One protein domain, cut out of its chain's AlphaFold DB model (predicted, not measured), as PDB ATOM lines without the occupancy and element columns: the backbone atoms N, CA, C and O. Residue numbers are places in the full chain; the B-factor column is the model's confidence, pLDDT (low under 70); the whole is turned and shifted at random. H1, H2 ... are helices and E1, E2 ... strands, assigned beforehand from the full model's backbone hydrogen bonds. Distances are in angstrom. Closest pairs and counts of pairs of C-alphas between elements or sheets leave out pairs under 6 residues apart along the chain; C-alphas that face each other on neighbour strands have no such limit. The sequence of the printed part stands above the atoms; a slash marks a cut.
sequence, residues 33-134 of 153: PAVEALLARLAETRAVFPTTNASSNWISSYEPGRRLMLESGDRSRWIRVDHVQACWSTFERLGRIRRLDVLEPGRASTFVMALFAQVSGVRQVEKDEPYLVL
ATOM      1  N   PRO A  33      -5.003  16.296  52.857       93.69
ATOM      2  CA  PRO A  33      -4.456  15.019  52.396       93.69
ATOM      3  C   PRO A  33      -5.492  14.080  51.763       93.69
ATOM      4  O   PRO A  33      -5.205  13.465  50.734       93.69
ATOM      5  N   ALA A  34      -6.711  13.995  52.311       92.00
ATOM      6  CA  ALA A  34      -7.782  13.197  51.714       92.00
ATOM      7  C   ALA A  34      -8.218  13.725  50.333       92.00
ATOM      8  O   ALA A  34      -8.468  12.937  49.415       92.00
ATOM      9  N   VAL A  35      -8.277  15.050  50.154       93.75
ATOM     10  CA  VAL A  35      -8.559  15.681  48.851       93.75
ATOM     11  C   VAL A  35      -7.445  15.382  47.850       93.75
ATOM     12  O   VAL A  35      -7.718  15.041  46.700       93.75
ATOM     13  N   GLU A  36      -6.186  15.481  48.273       94.50
ATOM     14  CA  GLU A  36      -5.035  15.223  47.409       94.50
ATOM     15  C   GLU A  36      -4.973  13.753  46.964       94.50
ATOM     16  O   GLU A  36      -4.760  13.467  45.781       94.50
ATOM     17  N   ALA A  37      -5.254  12.820  47.878       93.81
ATOM     18  CA  ALA A  37      -5.379  11.399  47.568       93.81
ATOM     19  C   ALA A  37      -6.532  11.124  46.589       93.81
ATOM     20  O   ALA A  37      -6.393  10.318  45.665       93.81
ATOM     21  N   LEU A  38      -7.663  11.824  46.740       94.44
ATOM     22  CA  LEU A  38      -8.780  11.740  45.803       94.44
ATOM     23  C   LEU A  38      -8.383  12.234  44.404       94.44
ATOM     24  O   LEU A  38      -8.693  11.560  43.422       94.44
ATOM     25  N   LEU A  39      -7.679  13.363  44.300       94.88
ATOM     26  CA  LEU A  39      -7.173  13.880  43.025       94.88
ATOM     27  C   LEU A  39      -6.238  12.882  42.336       94.88
ATOM     28  O   LEU A  39      -6.411  12.609  41.147       94.88
ATOM     29  N   ALA A  40      -5.295  12.307  43.087       95.75
ATOM     30  CA  ALA A  40      -4.384  11.287  42.581       95.75
ATOM     31  C   ALA A  40      -5.147  10.069  42.045       95.75
ATOM     32  O   ALA A  40      -4.943   9.666  40.900       95.75
ATOM     33  N   ARG A  41      -6.101   9.550  42.827       95.56
ATOM     34  CA  ARG A  41      -6.929   8.400  42.448       95.56
ATOM     35  C   ARG A  41      -7.777   8.674  41.206       95.56
ATOM     36  O   ARG A  41      -7.870   7.820  40.326       95.56
ATOM     37  N   LEU A  42      -8.409   9.846  41.116       94.81
ATOM     38  CA  LEU A  42      -9.217  10.229  39.951       94.81
ATOM     39  C   LEU A  42      -8.360  10.359  38.684       94.81
ATOM     40  O   LEU A  42      -8.804   9.951  37.613       94.81
ATOM     41  N   ALA A  43      -7.139  10.884  38.802       95.62
ATOM     42  CA  ALA A  43      -6.203  10.989  37.685       95.62
ATOM     43  C   ALA A  43      -5.674   9.620  37.231       95.62
ATOM     44  O   ALA A  43      -5.613   9.348  36.034       95.62
ATOM     45  N   GLU A  44      -5.324   8.750  38.180       96.50
ATOM     46  CA  GLU A  44      -4.814   7.402  37.914       96.50
ATOM     47  C   GLU A  44      -5.869   6.519  37.237       96.50
ATOM     48  O   GLU A  44      -5.608   5.887  36.216       96.50
ATOM     49  N   THR A  45      -7.089   6.520  37.776       95.81
ATOM     50  CA  THR A  45      -8.187   5.682  37.268       95.81
ATOM     51  C   THR A  45      -8.893   6.276  36.054       95.81
ATOM     52  O   THR A  45      -9.663   5.576  35.397       95.81
ATOM     53  N   ARG A  46      -8.681   7.570  35.773       93.69
ATOM     54  CA  ARG A  46      -9.478   8.363  34.821       93.69
ATOM     55  C   ARG A  46     -10.984   8.206  35.043       93.69
ATOM     56  O   ARG A  46     -11.763   8.196  34.091       93.69
ATOM     57  N   ALA A  47     -11.391   8.062  36.304       93.12
ATOM     58  CA  ALA A  47     -12.792   7.918  36.653       93.12
ATOM     59  C   ALA A  47     -13.586   9.139  36.169       93.12
ATOM     60  O   ALA A  47     -13.192  10.288  36.389       93.12
ATOM     61  N   VAL A  48     -14.712   8.866  35.514       92.75
ATOM     62  CA  VAL A  48     -15.625   9.899  35.033       92.75
ATOM     63  C   VAL A  48     -16.542  10.321  36.171       92.75
ATOM     64  O   VAL A  48     -17.136   9.476  36.839       92.75
ATOM     65  N   PHE A  49     -16.691  11.627  36.369       89.50
ATOM     66  CA  PHE A  49     -17.604  12.190  37.356       89.50
ATOM     67  C   PHE A  49     -18.450  13.334  36.767       89.50
ATOM     68  O   PHE A  49     -17.972  14.118  35.935       89.50
ATOM     69  N   PRO A  50     -19.721  13.457  37.190       88.88
ATOM     70  CA  PRO A  50     -20.585  14.542  36.755       88.88
ATOM     71  C   PRO A  50     -20.270  15.843  37.505       88.88
ATOM     72  O   PRO A  50     -19.850  15.850  38.661       88.88
ATOM     73  N   THR A  51     -20.535  16.966  36.851       86.81
ATOM     74  CA  THR A  51     -20.596  18.304  37.449       86.81
ATOM     75  C   THR A  51     -21.918  18.962  37.053       86.81
ATOM     76  O   THR A  51     -22.610  18.501  36.146       86.81
ATOM     77  N   THR A  52     -22.286  20.076  37.691       81.81
ATOM     78  CA  THR A  52     -23.552  20.778  37.397       81.81
ATOM     79  C   THR A  52     -23.698  21.202  35.929       81.81
ATOM     80  O   THR A  52     -24.814  21.369  35.452       81.81
ATOM     81  N   ASN A  53     -22.593  21.421  35.211       79.50
ATOM     82  CA  ASN A  53     -22.592  21.912  33.830       79.50
ATOM     83  C   ASN A  53     -22.091  20.895  32.795       79.50
ATOM     84  O   ASN A  53     -22.075  21.224  31.610       79.50
ATOM     85  N   ALA A  54     -21.672  19.700  33.214       83.50
ATOM     86  CA  ALA A  54     -21.214  18.650  32.314       83.50
ATOM     87  C   ALA A  54     -21.416  17.268  32.940       83.50
ATOM     88  O   ALA A  54     -20.959  17.009  34.052       83.50
ATOM     89  N   SER A  55     -22.045  16.356  32.199       85.62
ATOM     90  CA  SER A  55     -22.318  14.987  32.650       85.62
ATOM     91  C   SER A  55     -21.074  14.097  32.714       85.62
ATOM     92  O   SER A  55     -21.075  13.117  33.452       85.62
ATOM     93  N   SER A  56     -20.017  14.440  31.972       89.50
ATOM     94  CA  SER A  56     -18.773  13.673  31.903       89.50
ATOM     95  C   SER A  56     -17.568  14.593  32.067       89.50
ATOM     96  O   SER A  56     -17.354  15.496  31.256       89.50
ATOM     97  N   ASN A  57     -16.803  14.372  33.135       92.25
ATOM     98  CA  ASN A  57     -15.537  15.044  33.404       92.25
ATOM     99  C   ASN A  57     -14.536  14.015  33.925       92.25
ATOM    100  O   ASN A  57     -14.929  13.103  34.649       92.25
ATOM    101  N   TRP A  58     -13.259  14.162  33.594       95.25
ATOM    102  CA  TRP A  58     -12.193  13.316  34.138       95.25
ATOM    103  C   TRP A  58     -10.881  14.093  34.219       95.25
ATOM    104  O   TRP A  58     -10.717  15.141  33.593       95.25
ATOM    105  N   ILE A  59      -9.939  13.585  35.011       96.12
ATOM    106  CA  ILE A  59      -8.603  14.172  35.127       96.12
ATOM    107  C   ILE A  59      -7.668  13.387  34.205       96.12
ATOM    108  O   ILE A  59      -7.433  12.201  34.424       96.12
ATOM    109  N   SER A  60      -7.159  14.022  33.146       96.19
ATOM    110  CA  SER A  60      -6.285  13.364  32.159       96.19
ATOM    111  C   SER A  60      -4.804  13.403  32.545       96.19
ATOM    112  O   SER A  60      -4.030  12.551  32.103       96.19
ATOM    113  N   SER A  61      -4.415  14.370  33.381       96.44
ATOM    114  CA  SER A  61      -3.053  14.550  33.884       96.44
ATOM    115  C   SER A  61      -3.072  15.196  35.266       96.44
ATOM    116  O   SER A  61      -3.889  16.081  35.530       96.44
ATOM    117  N   TYR A  62      -2.154  14.783  36.138       97.19
ATOM    118  CA  TYR A  62      -1.996  15.346  37.472       97.19
ATOM    119  C   TYR A  62      -0.516  15.508  37.821       97.19
ATOM    120  O   TYR A  62       0.251  14.551  37.782       97.19
ATOM    121  N   GLU A  63      -0.131  16.737  38.158       96.75
ATOM    122  CA  GLU A  63       1.169  17.111  38.710       96.75
ATOM    123  C   GLU A  63       0.953  17.481  40.193       96.75
ATOM    124  O   GLU A  63       0.475  18.594  40.467       96.75
ATOM    125  N   PRO A  64       1.263  16.574  41.147       94.00
ATOM    126  CA  PRO A  64       1.014  16.786  42.574       94.00
ATOM    127  C   PRO A  64       1.556  18.120  43.089       94.00
ATOM    128  O   PRO A  64       2.645  18.552  42.706       94.00
ATOM    129  N   GLY A  65       0.762  18.807  43.911       91.62
ATOM    130  CA  GLY A  65       1.089  20.134  44.444       91.62
ATOM    131  C   GLY A  65       1.151  21.276  43.417       91.62
ATOM    132  O   GLY A  65       1.361  22.424  43.805       91.62
ATOM    133  N   ARG A  66       0.963  21.014  42.113       95.38
ATOM    134  CA  ARG A  66       1.139  22.021  41.055       95.38
ATOM    135  C   ARG A  66      -0.128  22.270  40.251       95.38
ATOM    136  O   ARG A  66      -0.690  23.365  40.318       95.38
ATOM    137  N   ARG A  67      -0.576  21.298  39.455       95.69
ATOM    138  CA  ARG A  67      -1.728  21.462  38.552       95.69
ATOM    139  C   ARG A  67      -2.301  20.128  38.085       95.69
ATOM    140  O   ARG A  67      -1.626  19.110  38.113       95.69
ATOM    141  N   LEU A  68      -3.528  20.157  37.588       95.81
ATOM    142  CA  LEU A  68      -4.201  19.027  36.953       95.81
ATOM    143  C   LEU A  68      -4.861  19.460  35.647       95.81
ATOM    144  O   LEU A  68      -5.271  20.616  35.522       95.81
ATOM    145  N   MET A  69      -4.964  18.546  34.688       96.00
ATOM    146  CA  MET A  69      -5.735  18.743  33.466       96.00
ATOM    147  C   MET A  69      -7.123  18.140  33.659       96.00
ATOM    148  O   MET A  69      -7.260  16.927  33.811       96.00
ATOM    149  N   LEU A  70      -8.139  18.999  33.656       94.44
ATOM    150  CA  LEU A  70      -9.541  18.609  33.668       94.44
ATOM    151  C   LEU A  70     -10.066  18.564  32.234       94.44
ATOM    152  O   LEU A  70      -9.994  19.568  31.520       94.44
ATOM    153  N   GLU A  71     -10.647  17.433  31.862       94.06
ATOM    154  CA  GLU A  71     -11.352  17.234  30.599       94.06
ATOM    155  C   GLU A  71     -12.864  17.247  30.829       94.06
ATOM    156  O   GLU A  71     -13.355  16.737  31.839       94.06
ATOM    157  N   SER A  72     -13.602  17.830  29.889       89.94
ATOM    158  CA  SER A  72     -15.061  17.922  29.905       89.94
ATOM    159  C   SER A  72     -15.584  17.943  28.467       89.94
ATOM    160  O   SER A  72     -15.670  19.002  27.836       89.94
ATOM    161  N   GLY A  73     -15.871  16.759  27.916       83.56
ATOM    162  CA  GLY A  73     -16.158  16.601  26.484       83.56
ATOM    163  C   GLY A  73     -15.003  17.138  25.633       83.56
ATOM    164  O   GLY A  73     -13.871  16.697  25.796       83.56
ATOM    165  N   ASP A  74     -15.276  18.140  24.796       82.88
ATOM    166  CA  ASP A  74     -14.287  18.768  23.901       82.88
ATOM    167  C   ASP A  74     -13.472  19.897  24.562       82.88
ATOM    168  O   ASP A  74     -12.794  20.675  23.886       82.88
ATOM    169  N   ARG A  75     -13.583  20.073  25.884       88.50
ATOM    170  CA  ARG A  75     -12.909  21.152  26.615       88.50
ATOM    171  C   ARG A  75     -11.864  20.593  27.565       88.50
ATOM    172  O   ARG A  75     -12.204  19.859  28.487       88.50
ATOM    173  N   SER A  76     -10.640  21.085  27.420       91.75
ATOM    174  CA  SER A  76      -9.521  20.796  28.319       91.75
ATOM    175  C   SER A  76      -9.110  22.048  29.086       91.75
ATOM    176  O   SER A  76      -9.122  23.164  28.550       91.75
ATOM    177  N   ARG A  77      -8.736  21.894  30.357       90.88
ATOM    178  CA  ARG A  77      -8.288  23.009  31.197       90.88
ATOM    179  C   ARG A  77      -7.263  22.577  32.235       90.88
ATOM    180  O   ARG A  77      -7.546  21.729  33.075       90.88
ATOM    181  N   TRP A  78      -6.156  23.313  32.299       93.50
ATOM    182  CA  TRP A  78      -5.262  23.279  33.454       93.50
ATOM    183  C   TRP A  78      -5.866  24.022  34.651       93.50
ATOM    184  O   TRP A  78      -6.215  25.202  34.556       93.50
ATOM    185  N   ILE A  79      -5.957  23.337  35.785       91.81
ATOM    186  CA  ILE A  79      -6.374  23.873  37.082       91.81
ATOM    187  C   ILE A  79      -5.175  23.793  38.020       91.81
ATOM    188  O   ILE A  79      -4.536  22.749  38.117       91.81
ATOM    189  N   ARG A  80      -4.850  24.892  38.701       93.06
ATOM    190  CA  ARG A  80      -3.763  24.905  39.682       93.06
ATOM    191  C   ARG A  80      -4.226  24.274  40.997       93.06
ATOM    192  O   ARG A  80      -5.347  24.527  41.437       93.06
ATOM    193  N   VAL A  81      -3.368  23.463  41.613       93.12
ATOM    194  CA  VAL A  81      -3.686  22.763  42.872       93.12
ATOM    195  C   VAL A  81      -3.816  23.748  44.035       93.12
ATOM    196  O   VAL A  81      -4.709  23.588  44.861       93.12
ATOM    197  N   ASP A  82      -3.014  24.815  44.049       92.19
ATOM    198  CA  ASP A  82      -3.085  25.881  45.060       92.19
ATOM    199  C   ASP A  82      -4.465  26.561  45.125       92.19
ATOM    200  O   ASP A  82      -4.950  26.878  46.208       92.19
ATOM    201  N   HIS A  83      -5.148  26.723  43.991       91.00
ATOM    202  CA  HIS A  83      -6.512  27.248  43.952       91.00
ATOM    203  C   HIS A  83      -7.508  26.275  44.595       91.00
ATOM    204  O   HIS A  83      -8.394  26.701  45.338       91.00
ATOM    205  N   VAL A  84      -7.366  24.968  44.342       92.75
ATOM    206  CA  VAL A  84      -8.208  23.934  44.970       92.75
ATOM    207  C   VAL A  84      -7.965  23.909  46.479       92.75
ATOM    208  O   VAL A  84      -8.921  23.900  47.253       92.75
ATOM    209  N   GLN A  85      -6.702  23.993  46.897       93.00
ATOM    210  CA  GLN A  85      -6.304  24.061  48.300       93.00
ATOM    211  C   GLN A  85      -6.866  25.302  49.000       93.00
ATOM    212  O   GLN A  85      -7.435  25.188  50.082       93.00
ATOM    213  N   ALA A  86      -6.803  26.476  48.370       91.00
ATOM    214  CA  ALA A  86      -7.380  27.703  48.920       91.00
ATOM    215  C   ALA A  86      -8.908  27.605  49.107       91.00
ATOM    216  O   ALA A  86      -9.460  28.102  50.098       91.00
ATOM    217  N   CYS A  87      -9.601  26.931  48.183       91.50
ATOM    218  CA  CYS A  87     -11.030  26.650  48.317       91.50
ATOM    219  C   CYS A  87     -11.304  25.674  49.468       91.50
ATOM    220  O   CYS A  87     -12.249  25.887  50.226       91.50
ATOM    221  N   TRP A  88     -10.460  24.653  49.642       92.81
ATOM    222  CA  TRP A  88     -10.555  23.720  50.763       92.81
ATOM    223  C   TRP A  88     -10.361  24.427  52.106       92.81
ATOM    224  O   TRP A  88     -11.216  24.324  52.977       92.81
ATOM    225  N   SER A  89      -9.321  25.252  52.252       91.25
ATOM    226  CA  SER A  89      -9.100  26.035  53.476       91.25
ATOM    227  C   SER A  89     -10.256  26.995  53.778       91.25
ATOM    228  O   SER A  89     -10.597  27.239  54.937       91.25
ATOM    229  N   THR A  90     -10.904  27.536  52.740       90.12
ATOM    230  CA  THR A  90     -12.125  28.333  52.912       90.12
ATOM    231  C   THR A  90     -13.280  27.472  53.416       90.12
ATOM    232  O   THR A  90     -13.984  27.890  54.336       90.12
ATOM    233  N   PHE A  91     -13.446  26.264  52.876       91.25
ATOM    234  CA  PHE A  91     -14.453  25.310  53.327       91.25
ATOM    235  C   PHE A  91     -14.231  24.883  54.787       91.25
ATOM    236  O   PHE A  91     -15.172  24.935  55.579       91.25
ATOM    237  N   GLU A  92     -12.993  24.569  55.176       90.88
ATOM    238  CA  GLU A  92     -12.611  24.259  56.562       90.88
ATOM    239  C   GLU A  92     -12.950  25.406  57.512       90.88
ATOM    240  O   GLU A  92     -13.599  25.202  58.540       90.88
ATOM    241  N   ARG A  93     -12.580  26.636  57.142       89.25
ATOM    242  CA  ARG A  93     -12.835  27.831  57.954       89.25
ATOM    243  C   ARG A  93     -14.324  28.110  58.145       89.25
ATOM    244  O   ARG A  93     -14.730  28.553  59.217       89.25
ATOM    245  N   LEU A  94     -15.129  27.920  57.103       88.88
ATOM    246  CA  LEU A  94     -16.559  28.227  57.133       88.88
ATOM    247  C   LEU A  94     -17.408  27.063  57.667       88.88
ATOM    248  O   LEU A  94     -18.566  27.271  58.032       88.88
ATOM    249  N   GLY A  95     -16.884  25.832  57.654       89.56
ATOM    250  CA  GLY A  95     -17.623  24.594  57.933       89.56
ATOM    251  C   GLY A  95     -18.700  24.253  56.892       89.56
ATOM    252  O   GLY A  95     -19.300  23.176  56.942       89.56
ATOM    253  N   ARG A  96     -18.951  25.166  55.948       90.62
ATOM    254  CA  ARG A  96     -19.872  25.048  54.820       90.62
ATOM    255  C   ARG A  96     -19.331  25.817  53.620       90.62
ATOM    256  O   ARG A  96     -18.709  26.858  53.810       90.62
ATOM    257  N   ILE A  97     -19.600  25.353  52.406       89.38
ATOM    258  CA  ILE A  97     -19.213  26.064  51.179       89.38
ATOM    259  C   ILE A  97     -20.319  25.954  50.126       89.38
ATOM    260  O   ILE A  97     -20.857  24.873  49.879       89.38
ATOM    261  N   ARG A  98     -20.690  27.089  49.528       88.00
ATOM    262  CA  ARG A  98     -21.532  27.174  48.325       88.00
ATOM    263  C   ARG A  98     -20.664  27.428  47.107       88.00
ATOM    264  O   ARG A  98     -19.514  27.845  47.217       88.00
ATOM    265  N   ARG A  99     -21.261  27.296  45.924       84.75
ATOM    266  CA  ARG A  99     -20.593  27.631  44.664       84.75
ATOM    267  C   ARG A  99     -20.070  29.075  44.636       84.75
ATOM    268  O   ARG A  99     -18.980  29.292  44.121       84.75
ATOM    269  N   LEU A 100     -20.817  30.028  45.200       82.44
ATOM    270  CA  LEU A 100     -20.420  31.442  45.298       82.44
ATOM    271  C   LEU A 100     -19.252  31.693  46.263       82.44
ATOM    272  O   LEU A 100     -18.573  32.707  46.143       82.44
ATOM    273  N   ASP A 101     -19.025  30.785  47.213       81.62
ATOM    274  CA  ASP A 101     -17.928  30.884  48.178       81.62
ATOM    275  C   ASP A 101     -16.611  30.314  47.586       81.62
ATOM    276  O   ASP A 101     -15.540  30.479  48.173       81.62
ATOM    277  N   VAL A 102     -16.672  29.651  46.418       80.69
ATOM    278  CA  VAL A 102     -15.494  29.167  45.684       80.69
ATOM    279  C   VAL A 102     -14.795  30.347  45.018       80.69
ATOM    280  O   VAL A 102     -15.356  31.011  44.146       80.69
ATOM    281  N   LEU A 103     -13.545  30.579  45.412       72.25
ATOM    282  CA  LEU A 103     -12.736  31.677  44.897       72.25
ATOM    283  C   LEU A 103     -12.496  31.492  43.383       72.25
ATOM    284  O   LEU A 103     -12.077  30.430  42.921       72.25
ATOM    285  N   GLU A 104     -12.840  32.526  42.607       62.16
ATOM    286  CA  GLU A 104     -12.771  32.570  41.138       62.16
ATOM    287  C   GLU A 104     -11.329  32.313  40.606       62.16
ATOM    288  O   GLU A 104     -10.351  32.527  41.323       62.16
ATOM    289  N   PRO A 105     -11.175  31.850  39.342       49.06
ATOM    290  CA  PRO A 105     -12.119  32.078  38.268       49.06
ATOM    291  C   PRO A 105     -13.102  30.916  38.107       49.06
ATOM    292  O   PRO A 105     -12.762  29.856  37.576       49.06
ATOM    293  N   GLY A 106     -14.329  31.125  38.579       55.28
ATOM    294  CA  GLY A 106     -15.539  30.318  38.779       55.28
ATOM    295  C   GLY A 106     -16.112  29.609  37.559       55.28
ATOM    296  O   GLY A 106     -17.286  29.252  37.488       55.28
ATOM    297  N   ARG A 107     -15.223  29.248  36.644       61.12
ATOM    298  CA  ARG A 107     -15.372  28.123  35.729       61.12
ATOM    299  C   ARG A 107     -14.854  26.807  36.319       61.12
ATOM    300  O   ARG A 107     -15.201  25.761  35.788       61.12
ATOM    301  N   ALA A 108     -14.058  26.837  37.394       73.69
ATOM    302  CA  ALA A 108     -13.673  25.630  38.137       73.69
ATOM    303  C   ALA A 108     -14.583  25.349  39.344       73.69
ATOM    304  O   ALA A 108     -14.431  24.318  39.991       73.69
ATOM    305  N   SER A 109     -15.552  26.223  39.647       84.56
ATOM    306  CA  SER A 109     -16.389  26.070  40.840       84.56
ATOM    307  C   SER A 109     -17.236  24.800  40.809       84.56
ATOM    308  O   SER A 109     -17.401  24.152  41.831       84.56
ATOM    309  N   THR A 110     -17.751  24.408  39.641       87.06
ATOM    310  CA  THR A 110     -18.528  23.166  39.501       87.06
ATOM    311  C   THR A 110     -17.660  21.929  39.701       87.06
ATOM    312  O   THR A 110     -18.097  20.987  40.352       87.06
ATOM    313  N   PHE A 111     -16.419  21.966  39.210       89.94
ATOM    314  CA  PHE A 111     -15.417  20.937  39.470       89.94
ATOM    315  C   PHE A 111     -15.069  20.849  40.960       89.94
ATOM    316  O   PHE A 111     -15.160  19.769  41.524       89.94
ATOM    317  N   VAL A 112     -14.733  21.969  41.611       91.62
ATOM    318  CA  VAL A 112     -14.374  21.998  43.041       91.62
ATOM    319  C   VAL A 112     -15.518  21.468  43.907       91.62
ATOM    320  O   VAL A 112     -15.287  20.640  44.783       91.62
ATOM    321  N   MET A 113     -16.757  21.879  43.627       91.44
ATOM    322  CA  MET A 113     -17.928  21.380  44.356       91.44
ATOM    323  C   MET A 113     -18.131  19.872  44.146       91.44
ATOM    324  O   MET A 113     -18.338  19.148  45.115       91.44
ATOM    325  N   ALA A 114     -18.024  19.380  42.907       91.19
ATOM    326  CA  ALA A 114     -18.148  17.949  42.618       91.19
ATOM    327  C   ALA A 114     -16.996  17.117  43.204       91.19
ATOM    328  O   ALA A 114     -17.198  15.970  43.598       91.19
ATOM    329  N   LEU A 115     -15.791  17.684  43.276       92.69
ATOM    330  CA  LEU A 115     -14.632  17.062  43.908       92.69
ATOM    331  C   LEU A 115     -14.848  16.939  45.419       92.69
ATOM    332  O   LEU A 115     -14.719  15.851  45.968       92.69
ATOM    333  N   PHE A 116     -15.213  18.032  46.092       92.88
ATOM    334  CA  PHE A 116     -15.399  18.035  47.544       92.88
ATOM    335  C   PHE A 116     -16.575  17.160  47.978       92.88
ATOM    336  O   PHE A 116     -16.488  16.511  49.014       92.88
ATOM    337  N   ALA A 117     -17.637  17.069  47.172       91.12
ATOM    338  CA  ALA A 117     -18.753  16.158  47.428       91.12
ATOM    339  C   ALA A 117     -18.344  14.669  47.438       91.12
ATOM    340  O   ALA A 117     -19.039  13.855  48.039       91.12
ATOM    341  N   GLN A 118     -17.227  14.310  46.796       91.38
ATOM    342  CA  GLN A 118     -16.694  12.943  46.774       91.38
ATOM    343  C   GLN A 118     -15.737  12.642  47.937       91.38
ATOM    344  O   GLN A 118     -15.295  11.502  48.085       91.38
ATOM    345  N   VAL A 119     -15.389  13.639  48.755       91.19
ATOM    346  CA  VAL A 119     -14.518  13.442  49.915       91.19
ATOM    347  C   VAL A 119     -15.330  12.807  51.040       91.19
ATOM    348  O   VAL A 119     -16.363  13.334  51.458       91.19
ATOM    349  N   SER A 120     -14.848  11.681  51.564       87.50
ATOM    350  CA  SER A 120     -15.485  10.978  52.678       87.50
ATOM    351  C   SER A 120     -15.752  11.916  53.859       87.50
ATOM    352  O   SER A 120     -14.871  12.640  54.312       87.50
ATOM    353  N   GLY A 121     -16.985  11.908  54.363       85.56
ATOM    354  CA  GLY A 121     -17.415  12.750  55.482       85.56
ATOM    355  C   GLY A 121     -18.028  14.094  55.077       85.56
ATOM    356  O   GLY A 121     -18.813  14.635  55.858       85.56
ATOM    357  N   VAL A 122     -17.766  14.601  53.867       89.06
ATOM    358  CA  VAL A 122     -18.467  15.777  53.328       89.06
ATOM    359  C   VAL A 122     -19.914  15.408  53.011       89.06
ATOM    360  O   VAL A 122     -20.192  14.356  52.436       89.06
ATOM    361  N   ARG A 123     -20.862  16.270  53.390       89.00
ATOM    362  CA  ARG A 123     -22.289  16.072  53.091       89.00
ATOM    363  C   ARG A 123     -22.798  17.176  52.186       89.00
ATOM    364  O   ARG A 123     -22.566  18.352  52.458       89.00
ATOM    365  N   GLN A 124     -23.543  16.793  51.158       86.75
ATOM    366  CA  GLN A 124     -24.282  17.724  50.318       86.75
ATOM    367  C   GLN A 124     -25.668  17.976  50.910       86.75
ATOM    368  O   GLN A 124     -26.352  17.046  51.336       86.75
ATOM    369  N   VAL A 125     -26.071  19.243  50.947       87.00
ATOM    370  CA  VAL A 125     -27.407  19.662  51.367       87.00
ATOM    371  C   VAL A 125     -28.093  20.353  50.196       87.00
ATOM    372  O   VAL A 125     -27.597  21.349  49.668       87.00
ATOM    373  N   GLU A 126     -29.244  19.817  49.802       79.06
ATOM    374  CA  GLU A 126     -30.090  20.353  48.738       79.06
ATOM    375  C   GLU A 126     -31.171  21.244  49.359       79.06
ATOM    376  O   GLU A 126     -32.251  20.783  49.722       79.06
ATOM    377  N   LYS A 127     -30.865  22.529  49.557       69.88
ATOM    378  CA  LYS A 127     -31.851  23.519  50.007       69.88
ATOM    379  C   LYS A 127     -31.653  24.826  49.257       69.88
ATOM    380  O   LYS A 127     -30.682  25.517  49.540       69.88
ATOM    381  N   ASP A 128     -32.588  25.153  48.363       69.69
ATOM    382  CA  ASP A 128     -32.632  26.330  47.474       69.69
ATOM    383  C   ASP A 128     -31.412  26.460  46.530       69.69
ATOM    384  O   ASP A 128     -31.560  26.466  45.312       69.69
ATOM    385  N   GLU A 129     -30.198  26.473  47.080       74.12
ATOM    386  CA  GLU A 129     -28.913  26.388  46.392       74.12
ATOM    387  C   GLU A 129     -28.071  25.257  47.027       74.12
ATOM    388  O   GLU A 129     -27.895  25.245  48.249       74.12
ATOM    389  N   PRO A 130     -27.529  24.300  46.251       81.38
ATOM    390  CA  PRO A 130     -26.758  23.193  46.809       81.38
ATOM    391  C   PRO A 130     -25.469  23.685  47.478       81.38
ATOM    392  O   PRO A 130     -24.677  24.426  46.888       81.38
ATOM    393  N   TYR A 131     -25.234  23.223  48.705       87.88
ATOM    394  CA  TYR A 131     -24.027  23.529  49.470       87.88
ATOM    395  C   TYR A 131     -23.461  22.289  50.149       87.88
ATOM    396  O   TYR A 131     -24.166  21.306  50.383       87.88
ATOM    397  N   LEU A 132     -22.171  22.340  50.468       89.56
ATOM    398  CA  LEU A 132     -21.476  21.272  51.175       89.56
ATOM    399  C   LEU A 132     -21.256  21.671  52.627       89.56
ATOM    400  O   LEU A 132     -21.052  22.849  52.927       89.56
ATOM    401  N   VAL A 133     -21.280  20.690  53.524       91.62
ATOM    402  CA  VAL A 133     -20.957  20.858  54.943       91.62
ATOM    403  C   VAL A 133     -19.918  19.837  55.376       91.62
ATOM    404  O   VAL A 133     -19.980  18.667  54.990       91.62
ATOM    405  N   LEU A 134     -18.982  20.286  56.207       87.75
ATOM    406  CA  LEU A 134     -18.076  19.396  56.919       87.75
ATOM    407  C   LEU A 134     -18.798  18.829  58.147       87.75
ATOM    408  O   LEU A 134     -19.628  19.521  58.758       87.75
TER     409      LEU A 134
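AT A GLANCE: This is residues 33 to 134 of the 153 residues of an uncharacterized protein of Actinobacteria bacterium (UniProt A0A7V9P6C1). A short helix, H3, sits in the middle between two antiparallel sheets: a strongly twisted four-stranded one, E1 to E4, and a small three-stranded one, E5, E7 and E6. H1 packs on the larger sheet, chiefly along E2, on the same face as H3, while H2 runs on from E4 and spans the distance from the larger sheet to the smaller one. The printed part has 102 residues with three named helices and seven named strands, in the order H1, E1, E2, E3, E4, H2, E5, H3, E6, E7; the sheet orders are E1 - E2 - E3 - E4 and E5 - E7 - E6. The class is mixed, with 36 residues in helices and 34 in strands. The whole is compact and rounded, with a radius of gyration of the C-alphas of 12.7 A and spans of 32 by 26 by 25 A.

HOW THE PARTS SIT: H1, residues 33 to 45, is on the sheet made by E1, residues 49 to 51, E2, residues 54 to 63, E3, residues 67 to 72, and E4, residues 75 to 80. Its height over the sheet is 4.2 A, only just above the sheet's level, and it lies over none of the strands; the closest C-alphas of H1 and E2 are those of Ala 43 and Ile 59, 4.7 A apart. The four strands form a meander, each the antiparallel neighbour of the one before, and each successive pair is a hairpin. The pairing of E2 is staggered: residues 54 to 57 pair with E1 and residues 58 to 63 with E3. Within hydrogen-bond range are N 51 and O 54 at 2.8 A, N 60 and O 69 at 3.0 A, and N 70 and O 77 at 2.9 A. From edge to edge the strands' lines turn by 90 degrees. H2, residues 81 to 94, comes closest to E3 with the C-alphas of Arg 67 and Val 81, 4.9 A apart, and to E5, residues 96 to 98, with those of Phe 91 and Ile 97, 5.3 A apart. H1 and H2 are near each other. H3, residues 109 to 117, is close to H2 but not clearly touching, at a steep tilt of 64 degrees, the same way; their closest C-alphas, of Val 84 and Val 112, are 6.7 A apart. H3 is on the larger sheet at a height of 7.6 A, on the same face as H1. Its closest C-alphas with E1, those of Thr 51 and Thr 110, are 5.7 A apart. E6, residues 123 to 125, and E7, residues 131 to 133, form a hairpin, with N 125 and O 131 at 2.9 A; E7 also pairs with E5, with N 97 and O 132 at 2.9 A. H2 and H3 are on one face of this sheet, as two layers, helices on a sheet. E5, H3 and E6 make a split strand-helix-strand unit, E7 lying between the two strands, with a right-handed crossover. H3 has a height of 9.2 A over this sheet and lies over E7, slantwise at 34 degrees on the local plane; their closest C-alphas, of Ala 117 and Leu 132, are 6.9 A apart. In H1, H2 and H3 every O i to N i+4 pair is within hydrogen-bond range.

IN THESE COORDINATES: H1 begins at C-alpha 33, (-4.456, 15.019, 52.396), and is 18.2 A long. E1 is 6.8 A long, E2 23.3 A, E3 16.3 A and E4 16.4 A. H2 begins at C-alpha 81, (-3.686, 22.763, 42.872), and is 20.0 A long. E5 is 7.0 A, H3 12.1 A, E6 6.5 A and E7 6.8 A; E7 ends at C-alpha 133, (-20.957, 20.858, 54.943).

THE WHOLE: The two C-alphas farthest apart, of Glu 63 and Asp 128, are 36.1 A apart. The printed part has no cut. No link is long; E5 to H3, with 10 residues, is short, and the others are tight. The mean pLDDT of the printed part is 88.4, and residues 104 to 107 and 127 to 128 are under 70.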